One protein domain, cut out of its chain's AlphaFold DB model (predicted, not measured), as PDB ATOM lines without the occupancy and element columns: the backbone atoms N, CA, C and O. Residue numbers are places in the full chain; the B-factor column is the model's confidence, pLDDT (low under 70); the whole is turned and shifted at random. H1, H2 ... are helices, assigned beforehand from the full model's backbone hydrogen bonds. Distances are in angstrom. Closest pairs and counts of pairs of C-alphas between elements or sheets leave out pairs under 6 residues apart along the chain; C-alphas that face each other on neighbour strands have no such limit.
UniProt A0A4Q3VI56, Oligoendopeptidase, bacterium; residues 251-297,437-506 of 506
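Overview. This is residues 251 to 297 and 437 to 506 of the 506 residues of the protein "Oligoendopeptidase" of bacterium (UniProt A0A4Q3VI56). Long helix H4 runs through the middle, H2 and H3 cross it end to end as an X, and H5 folds back on H4 in a hairpin, its residues 491 to 493 packing on H3. Short H1 sits at the far end of H2. There are 117 residues printed, with five named helices, H1 to H5, all helix; the whole is only just loose, close to compact, radius of gyration of the C-alphas 16.4 A, spanning 48 by 34 by 20 A.

Arrangement. H1, residues 255 to 260, is close to but not clearly touching H2, residues 265 to 277; the closest C-alphas, His 258 and Lys 265, are 6.9 A apart. H2 touches H4, residues 437 to 473, with residues 272 to 276 alone, at a steep tilt of 58 degrees; closest C-alphas, Ile 272 and Ala 457, 5.6 A. H3, residues 279 to 293, touches H5, residues 478 to 493, about perpendicular at 80 degrees; closest C-alphas, Tyr 279 and Met 492, 5.2 A. The hairpin H4 and H5 touches at 38 degrees, a steep tilt; closest C-alphas, Ala 458 and Glu 488, 5.5 A. Every O i to N i+4 pair is within hydrogen-bond range in H1, H2 and H3; 31 of 33 in H4, 10 of 12 in H5.

Along the chain. H1 begins at C-alpha 255 (13.695, 33.741, 18.591). H4, 51.1 A, begins at C-alpha 437 (32.441, -3.769, 7.035). H5, 22.9 A, ends at C-alpha 493 (10.847, 5.492, 16.029).

Size, cuts and confidence. Residues 298 to 436 are not printed; C-alphas 297 and 437 are 24.6 A apart. No printed residue is under pLDDT 70.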
ATOM      1  N   GLU A 251       8.695  37.038  20.795       95.06
ATOM      2  CA  GLU A 251       7.411  36.405  20.487       95.06
ATOM      3  C   GLU A 251       7.399  34.910  20.822       95.06
ATOM      4  O   GLU A 251       6.377  34.375  21.257       95.06
ATOM      5  N   TYR A 252       8.535  34.234  20.641       95.12
ATOM      6  CA  TYR A 252       8.675  32.796  20.858       95.12
ATOM      7  C   TYR A 252      10.049  32.441  21.464       95.12
ATOM      8  O   TYR A 252      11.016  33.180  21.266       95.12
ATOM      9  N   PRO A 253      10.153  31.339  22.236       94.75
ATOM     10  CA  PRO A 253      11.336  31.029  23.052       94.75
ATOM     11  C   PRO A 253      12.659  30.974  22.279       94.75
ATOM     12  O   PRO A 253      13.696  31.425  22.765       94.75
ATOM     13  N   GLU A 254      12.630  30.443  21.065       95.88
ATOM     14  CA  GLU A 254      13.797  30.223  20.220       95.88
ATOM     15  C   GLU A 254      14.198  31.444  19.368       95.88
ATOM     16  O   GLU A 254      15.221  31.401  18.687       95.88
ATOM     17  N   GLN A 255      13.459  32.561  19.437       96.94
ATOM     18  CA  GLN A 255      13.695  33.741  18.591       96.94
ATOM     19  C   GLN A 255      15.104  34.315  18.748       96.94
ATOM     20  O   GLN A 255      15.758  34.622  17.753       96.94
ATOM     21  N   SER A 256      15.622  34.387  19.976       95.56
ATOM     22  CA  SER A 256      16.995  34.849  20.210       95.56
ATOM     23  C   SER A 256      18.045  33.921  19.589       95.56
ATOM     24  O   SER A 256      19.089  34.389  19.140       95.56
ATOM     25  N   ARG A 257      17.771  32.611  19.496       95.38
ATOM     26  CA  ARG A 257      18.650  31.644  18.819       95.38
ATOM     27  C   ARG A 257      18.548  31.733  17.304       95.38
ATOM     28  O   ARG A 257      19.557  31.532  16.637       95.38
ATOM     29  N   HIS A 258      17.371  32.036  16.766       96.12
ATOM     30  CA  HIS A 258      17.196  32.290  15.337       96.12
ATOM     31  C   HIS A 258      17.981  33.535  14.914       96.12
ATOM     32  O   HIS A 258      18.781  33.452  13.988       96.12
ATOM     33  N   LEU A 259      17.860  34.637  15.666       95.88
ATOM     34  CA  LEU A 259      18.632  35.864  15.437       95.88
ATOM     35  C   LEU A 259      20.144  35.622  15.530       95.88
ATOM     36  O   LEU A 259      20.878  36.004  14.626       95.88
ATOM     37  N   ALA A 260      20.610  34.933  16.576       94.75
ATOM     38  CA  ALA A 260      22.035  34.643  16.763       94.75
ATOM     39  C   ALA A 260      22.631  33.728  15.680       94.75
ATOM     40  O   ALA A 260      23.841  33.741  15.472       94.75
ATOM     41  N   ASN A 261      21.802  32.921  15.012       95.19
ATOM     42  CA  ASN A 261      22.224  32.066  13.903       95.19
ATOM     43  C   ASN A 261      21.873  32.644  12.527       95.19
ATOM     44  O   ASN A 261      22.121  31.973  11.527       95.19
ATOM     45  N   GLU A 262      21.302  33.851  12.482       95.25
ATOM     46  CA  GLU A 262      20.849  34.520  11.258       95.25
ATOM     47  C   GLU A 262      19.877  33.663  10.429       95.25
ATOM     48  O   GLU A 262      19.938  33.610   9.201       95.25
ATOM     49  N   LEU A 263      18.971  32.965  11.118       95.31
ATOM     50  CA  LEU A 263      17.956  32.108  10.512       95.31
ATOM     51  C   LEU A 263      16.570  32.738  10.630       95.31
ATOM     52  O   LEU A 263      16.192  33.253  11.683       95.31
ATOM     53  N   ASP A 264      15.782  32.640   9.563       94.19
ATOM     54  CA  ASP A 264      14.355  32.934   9.614       94.19
ATOM     55  C   ASP A 264      13.571  31.764  10.231       94.19
ATOM     56  O   ASP A 264      13.978  30.595  10.184       94.19
ATOM     57  N   LYS A 265      12.428  32.089  10.839       95.69
ATOM     58  CA  LYS A 265      11.599  31.111  11.545       95.69
ATOM     59  C   LYS A 265      11.055  30.056  10.585       95.69
ATOM     60  O   LYS A 265      11.001  28.877  10.924       95.69
ATOM     61  N   GLU A 266      10.658  30.481   9.392       97.00
ATOM     62  CA  GLU A 266      10.024  29.650   8.378       97.00
ATOM     63  C   GLU A 266      10.964  28.541   7.892       97.00
ATOM     64  O   GLU A 266      10.527  27.401   7.708       97.00
ATOM     65  N   THR A 267      12.256  28.840   7.746       95.56
ATOM     66  CA  THR A 267      13.305  27.874   7.411       95.56
ATOM     67  C   THR A 267      13.471  26.828   8.512       95.56
ATOM     68  O   THR A 267      13.498  25.630   8.217       95.56
ATOM     69  N   VAL A 268      13.533  27.242   9.782       96.25
ATOM     70  CA  VAL A 268      13.653  26.299  10.909       96.25
ATOM     71  C   VAL A 268      12.404  25.419  11.006       96.25
ATOM     72  O   VAL A 268      12.513  24.191  11.037       96.25
ATOM     73  N   ASP A 269      11.212  26.017  10.952       96.12
ATOM     74  CA  ASP A 269       9.935  25.297  10.975       96.12
ATOM     75  C   ASP A 269       9.827  24.287   9.820       96.12
ATOM     76  O   ASP A 269       9.339  23.166  10.005       96.12
ATOM     77  N   LEU A 270      10.300  24.657   8.624       97.25
ATOM     78  CA  LEU A 270      10.352  23.776   7.459       97.25
ATOM     79  C   LEU A 270      11.226  22.548   7.730       97.25
ATOM     80  O   LEU A 270      10.771  21.430   7.482       97.25
ATOM     81  N   VAL A 271      12.444  22.733   8.245       95.94
ATOM     82  CA  VAL A 271      13.362  21.622   8.551       95.94
ATOM     83  C   VAL A 271      12.746  20.681   9.584       95.94
ATOM     84  O   VAL A 271      12.699  19.471   9.365       95.94
ATOM     85  N   ILE A 272      12.201  21.224  10.674       97.00
ATOM     86  CA  ILE A 272      11.588  20.427  11.746       97.00
ATOM     87  C   ILE A 272      10.382  19.636  11.232       97.00
ATOM     88  O   ILE A 272      10.235  18.446  11.534       97.00
ATOM     89  N   ARG A 273       9.541  20.261  10.401       97.56
ATOM     90  CA  ARG A 273       8.413  19.586   9.755       97.56
ATOM     91  C   ARG A 273       8.878  18.459   8.832       97.56
ATOM     92  O   ARG A 273       8.345  17.356   8.937       97.56
ATOM     93  N   LEU A 274       9.875  18.702   7.978       97.94
ATOM     94  CA  LEU A 274      10.416  17.686   7.069       97.94
ATOM     95  C   LEU A 274      11.020  16.501   7.832       97.94
ATOM     96  O   LEU A 274      10.761  15.353   7.471       97.94
ATOM     97  N   CYS A 275      11.754  16.744   8.922       97.12
ATOM     98  CA  CYS A 275      12.253  15.675   9.787       97.12
ATOM     99  C   CYS A 275      11.110  14.776  10.281       97.12
ATOM    100  O   CYS A 275      11.198  13.552  10.179       97.12
ATOM    101  N   ARG A 276      10.006  15.367  10.753       96.12
ATOM    102  CA  ARG A 276       8.844  14.616  11.250       96.12
ATOM    103  C   ARG A 276       8.096  13.867  10.146       96.12
ATOM    104  O   ARG A 276       7.734  12.708  10.338       96.12
ATOM    105  N   GLU A 277       7.890  14.493   8.987       97.56
ATOM    106  CA  GLU A 277       7.280  13.852   7.808       97.56
ATOM    107  C   GLU A 277       8.093  12.628   7.336       97.56
ATOM    108  O   GLU A 277       7.530  11.669   6.804       97.56
ATOM    109  N   HIS A 278       9.407  12.621   7.593       97.62
ATOM    110  CA  HIS A 278      10.333  11.567   7.185       97.62
ATOM    111  C   HIS A 278      10.768  10.593   8.296       97.62
ATOM    112  O   HIS A 278      11.610   9.730   8.035       97.62
ATOM    113  N   TYR A 279      10.141  10.605   9.479       97.38
ATOM    114  CA  TYR A 279      10.310   9.542  10.488       97.38
ATOM    115  C   TYR A 279      10.134   8.102   9.964       97.38
ATOM    116  O   TYR A 279      10.853   7.218  10.437       97.38
ATOM    117  N   PRO A 280       9.313   7.815   8.928       97.44
ATOM    118  CA  PRO A 280       9.293   6.486   8.312       97.44
ATOM    119  C   PRO A 280      10.657   5.978   7.804       97.44
ATOM    120  O   PRO A 280      10.856   4.766   7.722       97.44
ATOM    121  N   LEU A 281      11.613   6.861   7.481       96.94
ATOM    122  CA  LEU A 281      12.983   6.460   7.123       96.94
ATOM    123  C   LEU A 281      13.738   5.879   8.323       96.94
ATOM    124  O   LEU A 281      14.410   4.858   8.178       96.94
ATOM    125  N   VAL A 282      13.580   6.499   9.495       97.56
ATOM    126  CA  VAL A 282      14.139   6.011  10.762       97.56
ATOM    127  C   VAL A 282      13.530   4.650  11.087       97.56
ATOM    128  O   VAL A 282      14.259   3.678  11.286       97.56
ATOM    129  N   ALA A 283      12.198   4.547  11.033       97.38
ATOM    130  CA  ALA A 283      11.498   3.300  11.320       97.38
ATOM    131  C   ALA A 283      11.932   2.155  10.394       97.38
ATOM    132  O   ALA A 283      12.226   1.051  10.852       97.38
ATOM    133  N   ARG A 284      12.050   2.423   9.086       97.38
ATOM    134  CA  ARG A 284      12.527   1.442   8.100       97.38
ATOM    135  C   ARG A 284      13.897   0.876   8.471       97.38
ATOM    136  O   ARG A 284      14.099  -0.329   8.350       97.38
ATOM    137  N   PHE A 285      14.835   1.723   8.880       96.81
ATOM    138  CA  PHE A 285      16.165   1.266   9.272       96.81
ATOM    139  C   PHE A 285      16.110   0.371  10.515       96.81
ATOM    140  O   PHE A 285      16.684  -0.716  10.499       96.81
ATOM    141  N   TYR A 286      15.388   0.775  11.563       97.12
ATOM    142  CA  TYR A 286      15.325  -0.016  12.796       97.12
ATOM    143  C   TYR A 286      14.556  -1.333  12.625       97.12
ATOM    144  O   TYR A 286      14.922  -2.326  13.249       97.12
ATOM    145  N   HIS A 287      13.580  -1.402  11.711       97.25
ATOM    146  CA  HIS A 287      12.969  -2.677  11.306       97.25
ATOM    147  C   HIS A 287      14.003  -3.637  10.700       97.25
ATOM    148  O   HIS A 287      14.047  -4.805  11.082       97.25
ATOM    149  N   VAL A 288      14.885  -3.140   9.826       95.19
ATOM    150  CA  VAL A 288      15.988  -3.938   9.258       95.19
ATOM    151  C   VAL A 288      17.004  -4.322  10.338       95.19
ATOM    152  O   VAL A 288      17.410  -5.479  10.414       95.19
ATOM    153  N   LYS A 289      17.383  -3.387  11.219       94.56
ATOM    154  CA  LYS A 289      18.287  -3.659  12.348       94.56
ATOM    155  C   LYS A 289      17.736  -4.760  13.257       94.56
ATOM    156  O   LYS A 289      18.480  -5.660  13.636       94.56
ATOM    157  N   ARG A 290      16.430  -4.742  13.548       95.56
ATOM    158  CA  ARG A 290      15.744  -5.783  14.327       95.56
ATOM    159  C   ARG A 290      15.889  -7.162  13.687       95.56
ATOM    160  O   ARG A 290      16.218  -8.118  14.384       95.56
ATOM    161  N   GLU A 291      15.658  -7.256  12.377       94.81
ATOM    162  CA  GLU A 291      15.800  -8.508  11.622       94.81
ATOM    163  C   GLU A 291      17.241  -9.031  11.648       94.81
ATOM    164  O   GLU A 291      17.453 -10.219  11.882       94.81
ATOM    165  N   ILE A 292      18.230  -8.145  11.475       92.31
ATOM    166  CA  ILE A 292      19.656  -8.506  11.510       92.31
ATOM    167  C   ILE A 292      20.070  -9.008  12.899       92.31
ATOM    168  O   ILE A 292      20.770 -10.013  13.002       92.31
ATOM    169  N   LEU A 293      19.624  -8.338  13.966       91.88
ATOM    170  CA  LEU A 293      19.936  -8.721  15.347       91.88
ATOM    171  C   LEU A 293      19.149  -9.955  15.826       91.88
ATOM    172  O   LEU A 293      19.439 -10.481  16.899       91.88
ATOM    173  N   GLY A 294      18.148 -10.413  15.066       94.38
ATOM    174  CA  GLY A 294      17.318 -11.564  15.431       94.38
ATOM    175  C   GLY A 294      16.486 -11.348  16.698       94.38
ATOM    176  O   GLY A 294      16.142 -12.313  17.383       94.38
ATOM    177  N   LEU A 295      16.181 -10.091  17.037       94.44
ATOM    178  CA  LEU A 295      15.410  -9.737  18.228       94.44
ATOM    179  C   LEU A 295      13.911  -9.654  17.899       94.44
ATOM    180  O   LEU A 295      13.545  -9.126  16.850       94.44
ATOM    181  N   PRO A 296      13.015 -10.126  18.787       93.75
ATOM    182  CA  PRO A 296      11.572 -10.000  18.571       93.75
ATOM    183  C   PRO A 296      11.102  -8.537  18.631       93.75
ATOM    184  O   PRO A 296      10.152  -8.158  17.950       93.75
ATOM    185  N   GLU A 297      11.788  -7.715  19.424       95.56
ATOM    186  CA  GLU A 297      11.514  -6.298  19.641       95.56
ATOM    187  C   GLU A 297      12.831  -5.582  19.965       95.56
ATOM    188  O   GLU A 297      13.682  -6.139  20.666       95.56
ATOM    189  N   ASP A 437      32.010  -5.007   6.375       84.06
ATOM    190  CA  ASP A 437      32.441  -3.769   7.035       84.06
ATOM    191  C   ASP A 437      31.725  -2.550   6.439       84.06
ATOM    192  O   ASP A 437      31.354  -1.634   7.160       84.06
ATOM    193  N   LYS A 438      31.409  -2.576   5.136       89.94
ATOM    194  CA  LYS A 438      30.531  -1.587   4.497       89.94
ATOM    195  C   LYS A 438      29.164  -1.532   5.165       89.94
ATOM    196  O   LYS A 438      28.664  -0.441   5.410       89.94
ATOM    197  N   LEU A 439      28.552  -2.683   5.445       88.06
ATOM    198  CA  LEU A 439      27.256  -2.719   6.121       88.06
ATOM    199  C   LEU A 439      27.348  -2.137   7.541       88.06
ATOM    200  O   LEU A 439      26.453  -1.390   7.924       88.06
ATOM    201  N   ALA A 440      28.427  -2.427   8.277       84.56
ATOM    202  CA  ALA A 440      28.697  -1.826   9.587       84.56
ATOM    203  C   ALA A 440      28.811  -0.296   9.487       84.56
ATOM    204  O   ALA A 440      28.016   0.423  10.085       84.56
ATOM    205  N   LEU A 441      29.710   0.192   8.626       87.56
ATOM    206  CA  LEU A 441      29.959   1.618   8.407       87.56
ATOM    207  C   LEU A 441      28.688   2.365   7.980       87.56
ATOM    208  O   LEU A 441      28.379   3.425   8.519       87.56
ATOM    209  N   TYR A 442      27.920   1.822   7.030       91.44
ATOM    210  CA  TYR A 442      26.657   2.435   6.618       91.44
ATOM    211  C   TYR A 442      25.615   2.425   7.731       91.44
ATOM    212  O   TYR A 442      24.883   3.402   7.857       91.44
ATOM    213  N   SER A 443      25.537   1.355   8.525       89.75
ATOM    214  CA  SER A 443      24.632   1.298   9.672       89.75
ATOM    215  C   SER A 443      24.959   2.399  10.672       89.75
ATOM    216  O   SER A 443      24.094   3.222  10.965       89.75
ATOM    217  N   ASP A 444      26.213   2.475  11.111       86.81
ATOM    218  CA  ASP A 444      26.660   3.463  12.092       86.81
ATOM    219  C   ASP A 444      26.474   4.889  11.565       86.81
ATOM    220  O   ASP A 444      25.993   5.767  12.285       86.81
ATOM    221  N   LYS A 445      26.758   5.123  10.276       89.69
ATOM    222  CA  LYS A 445      26.545   6.433   9.652       89.69
ATOM    223  C   LYS A 445      25.071   6.815   9.583       89.69
ATOM    224  O   LYS A 445      24.727   7.959   9.873       89.69
ATOM    225  N   VAL A 446      24.195   5.886   9.206       92.62
ATOM    226  CA  VAL A 446      22.748   6.134   9.157       92.62
ATOM    227  C   VAL A 446      22.205   6.423  10.560       92.62
ATOM    228  O   VAL A 446      21.460   7.386  10.733       92.62
ATOM    229  N   GLU A 447      22.634   5.679  11.583       90.62
ATOM    230  CA  GLU A 447      22.262   5.950  12.979       90.62
ATOM    231  C   GLU A 447      22.813   7.282  13.487       90.62
ATOM    232  O   GLU A 447      22.099   8.012  14.179       90.62
ATOM    233  N   GLY A 448      24.042   7.636  13.106       89.25
ATOM    234  CA  GLY A 448      24.638   8.943  13.375       89.25
ATOM    235  C   GLY A 448      23.829  10.084  12.757       89.25
ATOM    236  O   GLY A 448      23.518  11.059  13.442       89.25
ATOM    237  N   VAL A 449      23.390   9.941  11.502       91.56
ATOM    238  CA  VAL A 449      22.493  10.905  10.837       91.56
ATOM    239  C   VAL A 449      21.147  10.991  11.561       91.56
ATOM    240  O   VAL A 449      20.621  12.082  11.768       91.56
ATOM    241  N   PHE A 450      20.586   9.873  12.021       94.38
ATOM    242  CA  PHE A 450      19.359   9.914  12.819       94.38
ATOM    243  C   PHE A 450      19.554  10.614  14.163       94.38
ATOM    244  O   PHE A 450      18.690  11.386  14.572       94.38
ATOM    245  N   ALA A 451      20.686  10.395  14.831       91.25
ATOM    246  CA  ALA A 451      21.008  11.033  16.102       91.25
ATOM    247  C   ALA A 451      21.268  12.547  15.979       91.25
ATOM    248  O   ALA A 451      21.000  13.281  16.930       91.25
ATOM    249  N   THR A 452      21.763  13.015  14.831       90.19
ATOM    250  CA  THR A 452      22.132  14.423  14.589       90.19
ATOM    251  C   THR A 452      21.038  15.232  13.894       90.19
ATOM    252  O   THR A 452      20.937  16.429  14.126       90.19
ATOM    253  N   VAL A 453      20.175  14.600  13.093       93.44
ATOM    254  CA  VAL A 453      19.102  15.292  12.360       93.44
ATOM    255  C   VAL A 453      17.743  15.038  13.007       93.44
ATOM    256  O   VAL A 453      17.108  15.945  13.540       93.44
ATOM    257  N   PHE A 454      17.285  13.785  13.000       96.62
ATOM    258  CA  PHE A 454      15.921  13.449  13.413       96.62
ATOM    259  C   PHE A 454      15.730  13.533  14.931       96.62
ATOM    260  O   PHE A 454      14.716  14.059  15.393       96.62
ATOM    261  N   ARG A 455      16.715  13.065  15.708       96.12
ATOM    262  CA  ARG A 455      16.675  13.116  17.174       96.12
ATOM    263  C   ARG A 455      16.804  14.548  17.681       96.12
ATOM    264  O   ARG A 455      16.072  14.904  18.596       96.12
ATOM    265  N   GLN A 456      17.663  15.368  17.071       95.44
ATOM    266  CA  GLN A 456      17.779  16.786  17.432       95.44
ATOM    267  C   GLN A 456      16.492  17.547  17.109       95.44
ATOM    268  O   GLN A 456      16.029  18.330  17.929       95.44
ATOM    269  N   ALA A 457      15.836  17.246  15.981       96.62
ATOM    270  CA  ALA A 457      14.518  17.802  15.684       96.62
ATOM    271  C   ALA A 457      13.458  17.395  16.728       96.62
ATOM    272  O   ALA A 457      12.657  18.229  17.143       96.62
ATOM    273  N   ALA A 458      13.470  16.142  17.198       97.06
ATOM    274  CA  ALA A 458      12.581  15.690  18.273       97.06
ATOM    275  C   ALA A 458      12.897  16.369  19.625       97.06
ATOM    276  O   ALA A 458      11.982  16.790  20.328       97.06
ATOM    277  N   MET A 459      14.179  16.538  19.968       97.56
ATOM    278  CA  MET A 459      14.625  17.267  21.166       97.56
ATOM    279  C   MET A 459      14.229  18.747  21.119       97.56
ATOM    280  O   MET A 459      13.754  19.282  22.115       97.56
ATOM    281  N   TYR A 460      14.343  19.387  19.954       96.94
ATOM    282  CA  TYR A 460      13.877  20.755  19.738       96.94
ATOM    283  C   TYR A 460      12.360  20.875  19.947       96.94
ATOM    284  O   TYR A 460      11.896  21.785  20.630       96.94
ATOM    285  N   ARG A 461      11.567  19.917  19.442       97.38
ATOM    286  CA  ARG A 461      10.115  19.869  19.707       97.38
ATOM    287  C   ARG A 461       9.796  19.675  21.188       97.38
ATOM    288  O   ARG A 461       8.855  20.294  21.685       97.38
ATOM    289  N   PHE A 462      10.564  18.843  21.886       98.19
ATOM    290  CA  PHE A 462      10.451  18.680  23.332       98.19
ATOM    291  C   PHE A 462      10.731  19.999  24.068       98.19
ATOM    292  O   PHE A 462       9.914  20.421  24.882       98.19
ATOM    293  N   GLU A 463      11.827  20.687  23.740       98.19
ATOM    294  CA  GLU A 463      12.189  21.975  24.343       98.19
ATOM    295  C   GLU A 463      11.121  23.051  24.081       98.19
ATOM    296  O   GLU A 463      10.705  23.743  25.016       98.19
ATOM    297  N   GLN A 464      10.601  23.137  22.848       97.44
ATOM    298  CA  GLN A 464       9.481  24.022  22.505       97.44
ATOM    299  C   GLN A 464       8.274  23.761  23.412       97.44
ATOM    300  O   GLN A 464       7.772  24.688  24.052       97.44
ATOM    301  N   ARG A 465       7.845  22.498  23.542       97.81
ATOM    302  CA  ARG A 465       6.699  22.133  24.391       97.81
ATOM    303  C   ARG A 465       6.959  22.422  25.868       97.81
ATOM    304  O   ARG A 465       6.062  22.900  26.554       97.81
ATOM    305  N   CYS A 466       8.178  22.209  26.360       98.56
ATOM    306  CA  CYS A 466       8.558  22.573  27.725       98.56
ATOM    307  C   CYS A 466       8.412  24.079  27.976       98.56
ATOM    308  O   CYS A 466       7.830  24.481  28.987       98.56
ATOM    309  N   HIS A 467       8.886  24.923  27.055       98.38
ATOM    310  CA  HIS A 467       8.706  26.370  27.160       98.38
ATOM    311  C   HIS A 467       7.233  26.791  27.065       98.38
ATOM    312  O   HIS A 467       6.798  27.631  27.856       98.38
ATOM    313  N   GLU A 468       6.472  26.223  26.129       97.12
ATOM    314  CA  GLU A 468       5.036  26.484  25.965       97.12
ATOM    315  C   GLU A 468       4.265  26.141  27.247       97.12
ATOM    316  O   GLU A 468       3.569  26.996  27.800       97.12
ATOM    317  N   THR A 469       4.456  24.930  27.783       97.88
ATOM    318  CA  THR A 469       3.828  24.491  29.034       97.88
ATOM    319  C   THR A 469       4.274  25.358  30.212       97.88
ATOM    320  O   THR A 469       3.425  25.794  30.988       97.88
ATOM    321  N   ARG A 470       5.569  25.705  30.328       97.62
ATOM    322  CA  ARG A 470       6.072  26.545  31.434       97.62
ATOM    323  C   ARG A 470       5.390  27.909  31.468       97.62
ATOM    324  O   ARG A 470       5.093  28.417  32.554       97.62
ATOM    325  N   ARG A 471       5.179  28.510  30.291       96.56
ATOM    326  CA  ARG A 471       4.546  29.828  30.124       96.56
ATOM    327  C   ARG A 471       3.039  29.783  30.353       96.56
ATOM    328  O   ARG A 471       2.491  30.754  30.864       96.56
ATOM    329  N   ALA A 472       2.386  28.685  29.978       96.25
ATOM    330  CA  ALA A 472       0.940  28.534  30.107       96.25
ATOM    331  C   ALA A 472       0.499  28.107  31.518       96.25
ATOM    332  O   ALA A 472      -0.506  28.609  32.020       96.25
ATOM    333  N   GLU A 473       1.233  27.195  32.158       96.50
ATOM    334  CA  GLU A 473       0.746  26.453  33.332       96.50
ATOM    335  C   GLU A 473       1.579  26.655  34.605       96.50
ATOM    336  O   GLU A 473       1.092  26.380  35.701       96.50
ATOM    337  N   GLY A 474       2.809  27.164  34.503       96.50
ATOM    338  CA  GLY A 474       3.719  27.238  35.646       96.50
ATOM    339  C   GLY A 474       4.763  26.122  35.629       96.50
ATOM    340  O   GLY A 474       5.137  25.650  34.564       96.50
ATOM    341  N   GLU A 475       5.312  25.759  36.791       97.44
ATOM    342  CA  GLU A 475       6.358  24.730  36.871       97.44
ATOM    343  C   GLU A 475       5.859  23.366  36.378       97.44
ATOM    344  O   GLU A 475       4.770  22.924  36.740       97.44
ATOM    345  N   LEU A 476       6.688  22.683  35.587       98.44
ATOM    346  CA  LEU A 476       6.426  21.325  35.136       98.44
ATOM    347  C   LEU A 476       6.877  20.331  36.203       98.44
ATOM    348  O   LEU A 476       8.002  20.382  36.707       98.44
ATOM    349  N   SER A 477       6.009  19.375  36.504       97.88
ATOM    350  CA  SER A 477       6.379  18.183  37.257       97.88
ATOM    351  C   SER A 477       7.323  17.290  36.450       97.88
ATOM    352  O   SER A 477       7.349  17.309  35.217       97.88
ATOM    353  N   ARG A 478       8.046  16.425  37.163       96.81
ATOM    354  CA  ARG A 478       8.834  15.338  36.579       96.81
ATOM    355  C   ARG A 478       8.036  14.521  35.558       96.81
ATOM    356  O   ARG A 478       8.539  14.228  34.479       96.81
ATOM    357  N   ASP A 479       6.786  14.180  35.874       97.31
ATOM    358  CA  ASP A 479       5.970  13.374  34.970       97.31
ATOM    359  C   ASP A 479       5.570  14.133  33.702       97.31
ATOM    360  O   ASP A 479       5.542  13.527  32.635       97.31
ATOM    361  N   GLN A 480       5.323  15.444  33.783       98.12
ATOM    362  CA  GLN A 480       5.087  16.262  32.590       98.12
ATOM    363  C   GLN A 480       6.319  16.283  31.684       98.12
ATOM    364  O   GLN A 480       6.183  15.969  30.506       98.12
ATOM    365  N   PHE A 481       7.513  16.567  32.221       98.31
ATOM    366  CA  PHE A 481       8.749  16.512  31.429       98.31
ATOM    367  C   PHE A 481       8.943  15.145  30.780       98.31
ATOM    368  O   PHE A 481       9.123  15.059  29.567       98.31
ATOM    369  N   GLY A 482       8.832  14.076  31.567       97.75
ATOM    370  CA  GLY A 482       9.006  12.727  31.056       97.75
ATOM    371  C   GLY A 482       7.996  12.371  29.964       97.75
ATOM    372  O   GLY A 482       8.370  11.794  28.948       97.75
ATOM    373  N   ASN A 483       6.726  12.755  30.116       98.06
ATOM    374  CA  ASN A 483       5.704  12.493  29.102       98.06
ATOM    375  C   ASN A 483       5.981  13.256  27.801       98.06
ATOM    376  O   ASN A 483       5.920  12.656  26.732       98.06
ATOM    377  N   LEU A 484       6.339  14.544  27.883       98.31
ATOM    378  CA  LEU A 484       6.718  15.338  26.709       98.31
ATOM    379  C   LEU A 484       7.914  14.709  25.981       98.31
ATOM    380  O   LEU A 484       7.889  14.557  24.760       98.31
ATOM    381  N   TRP A 485       8.940  14.311  26.735       97.88
ATOM    382  CA  TRP A 485      10.137  13.662  26.206       97.88
ATOM    383  C   TRP A 485       9.804  12.347  25.502       97.88
ATOM    384  O   TRP A 485      10.173  12.122  24.349       97.88
ATOM    385  N   GLN A 486       9.049  11.489  26.182       97.50
ATOM    386  CA  GLN A 486       8.650  10.189  25.670       97.50
ATOM    387  C   GLN A 486       7.804  10.316  24.399       97.50
ATOM    388  O   GLN A 486       8.041   9.584  23.442       97.50
ATOM    389  N   GLU A 487       6.844  11.241  24.362       97.56
ATOM    390  CA  GLU A 487       5.977  11.470  23.203       97.56
ATOM    391  C   GLU A 487       6.768  11.903  21.962       97.56
ATOM    392  O   GLU A 487       6.613  11.301  20.895       97.56
ATOM    393  N   GLU A 488       7.624  12.924  22.086       97.38
ATOM    394  CA  GLU A 488       8.366  13.463  20.940       97.38
ATOM    395  C   GLU A 488       9.418  12.471  20.422       97.38
ATOM    396  O   GLU A 488       9.566  12.293  19.210       97.38
ATOM    397  N   LEU A 489      10.116  11.763  21.317       96.75
ATOM    398  CA  LEU A 489      11.159  10.818  20.918       96.75
ATOM    399  C   LEU A 489      10.577   9.492  20.406       96.75
ATOM    400  O   LEU A 489      11.106   8.941  19.440       96.75
ATOM    401  N   GLN A 490       9.480   8.982  20.983       97.44
ATOM    402  CA  GLN A 490       8.829   7.756  20.494       97.44
ATOM    403  C   GLN A 490       8.269   7.949  19.080       97.44
ATOM    404  O   GLN A 490       8.361   7.036  18.255       97.44
ATOM    405  N   ALA A 491       7.736   9.136  18.766       96.56
ATOM    406  CA  ALA A 491       7.210   9.444  17.436       96.56
ATOM    407  C   ALA A 491       8.256   9.245  16.323       96.56
ATOM    408  O   ALA A 491       7.906   8.787  15.236       96.56
ATOM    409  N   MET A 492       9.535   9.522  16.610       96.38
ATOM    410  CA  MET A 492      10.642   9.316  15.671       96.38
ATOM    411  C   MET A 492      10.839   7.842  15.297       96.38
ATOM    412  O   MET A 492      11.158   7.535  14.149       96.38
ATOM    413  N   PHE A 493      10.653   6.926  16.250       96.62
ATOM    414  CA  PHE A 493      10.847   5.492  16.029       96.62
ATOM    415  C   PHE A 493       9.589   4.775  15.535       96.62
ATOM    416  O   PHE A 493       9.694   3.648  15.048       96.62
ATOM    417  N   ALA A 494       8.411   5.395  15.634       94.19
ATOM    418  CA  ALA A 494       7.134   4.742  15.353       94.19
ATOM    419  C   ALA A 494       7.031   3.387  16.090       94.19
ATOM    420  O   ALA A 494       7.169   3.350  17.311       94.19
ATOM    421  N   ASP A 495       6.813   2.287  15.367       95.00
ATOM    422  CA  ASP A 495       6.722   0.915  15.885       95.00
ATOM    423  C   ASP A 495       8.051   0.133  15.824       95.00
ATOM    424  O   ASP A 495       8.096  -1.049  16.158       95.00
ATOM    425  N   SER A 496       9.132   0.759  15.352       97.31
ATOM    426  CA  SER A 496      10.409   0.074  15.094       97.31
ATOM    427  C   SER A 496      11.287  -0.105  16.337       97.31
ATOM    428  O   SER A 496      12.084  -1.043  16.394       97.31
ATOM    429  N   VAL A 497      11.133   0.774  17.334       97.38
ATOM    430  CA  VAL A 497      11.811   0.717  18.636       97.38
ATOM    431  C   VAL A 497      10.831   1.163  19.715       97.38
ATOM    432  O   VAL A 497      10.242   2.239  19.610       97.38
ATOM    433  N   THR A 498      10.699   0.375  20.776       97.31
ATOM    434  CA  THR A 498       9.867   0.705  21.938       97.31
ATOM    435  C   THR A 498      10.714   1.382  23.010       97.31
ATOM    436  O   THR A 498      11.585   0.764  23.627       97.31
ATOM    437  N   LEU A 499      10.477   2.666  23.262       96.56
ATOM    438  CA  LEU A 499      11.132   3.380  24.352       96.56
ATOM    439  C   LEU A 499      10.391   3.063  25.661       96.56
ATOM    440  O   LEU A 499       9.212   3.380  25.799       96.56
ATOM    441  N   GLY A 500      11.054   2.386  26.602       93.06
ATOM    442  CA  GLY A 500      10.434   1.957  27.861       93.06
ATOM    443  C   GLY A 500      10.338   3.064  28.918       93.06
ATOM    444  O   GLY A 500      10.853   4.162  28.740       93.06
ATOM    445  N   GLU A 501       9.750   2.744  30.076       92.94
ATOM    446  CA  GLU A 501       9.553   3.693  31.191       92.94
ATOM    447  C   GLU A 501      10.860   4.319  31.707       92.94
ATOM    448  O   GLU A 501      10.865   5.462  32.150       92.94
ATOM    449  N   GLN A 502      11.987   3.606  31.609       94.94
ATOM    450  CA  GLN A 502      13.303   4.161  31.941       94.94
ATOM    451  C   GLN A 502      13.638   5.379  31.078       94.94
ATOM    452  O   GLN A 502      14.055   6.401  31.607       94.94
ATOM    453  N   HIS A 503      13.389   5.294  29.767       95.06
ATOM    454  CA  HIS A 503      13.679   6.375  28.826       95.06
ATOM    455  C   HIS A 503      12.881   7.645  29.142       95.06
ATOM    456  O   HIS A 503      13.369   8.741  28.895       95.06
ATOM    457  N   ARG A 504      11.694   7.513  29.745       94.75
ATOM    458  CA  ARG A 504      10.879   8.642  30.212       94.75
ATOM    459  C   ARG A 504      11.596   9.505  31.263       94.75
ATOM    460  O   ARG A 504      11.243  10.666  31.425       94.75
ATOM    461  N   MET A 505      12.568   8.946  31.986       91.69
ATOM    462  CA  MET A 505      13.381   9.660  32.981       91.69
ATOM    463  C   MET A 505      14.676  10.251  32.396       91.69
ATOM    464  O   MET A 505      15.269  11.118  33.030       91.69
ATOM    465  N   TRP A 506      15.140   9.738  31.253       91.00
ATOM    466  CA  TRP A 506      16.470  10.023  30.702       91.00
ATOM    467  C   TRP A 506      16.623  11.421  30.125       91.00
ATOM    468  O   TRP A 506      15.631  11.939  29.567       91.00
TER     469      TRP A 506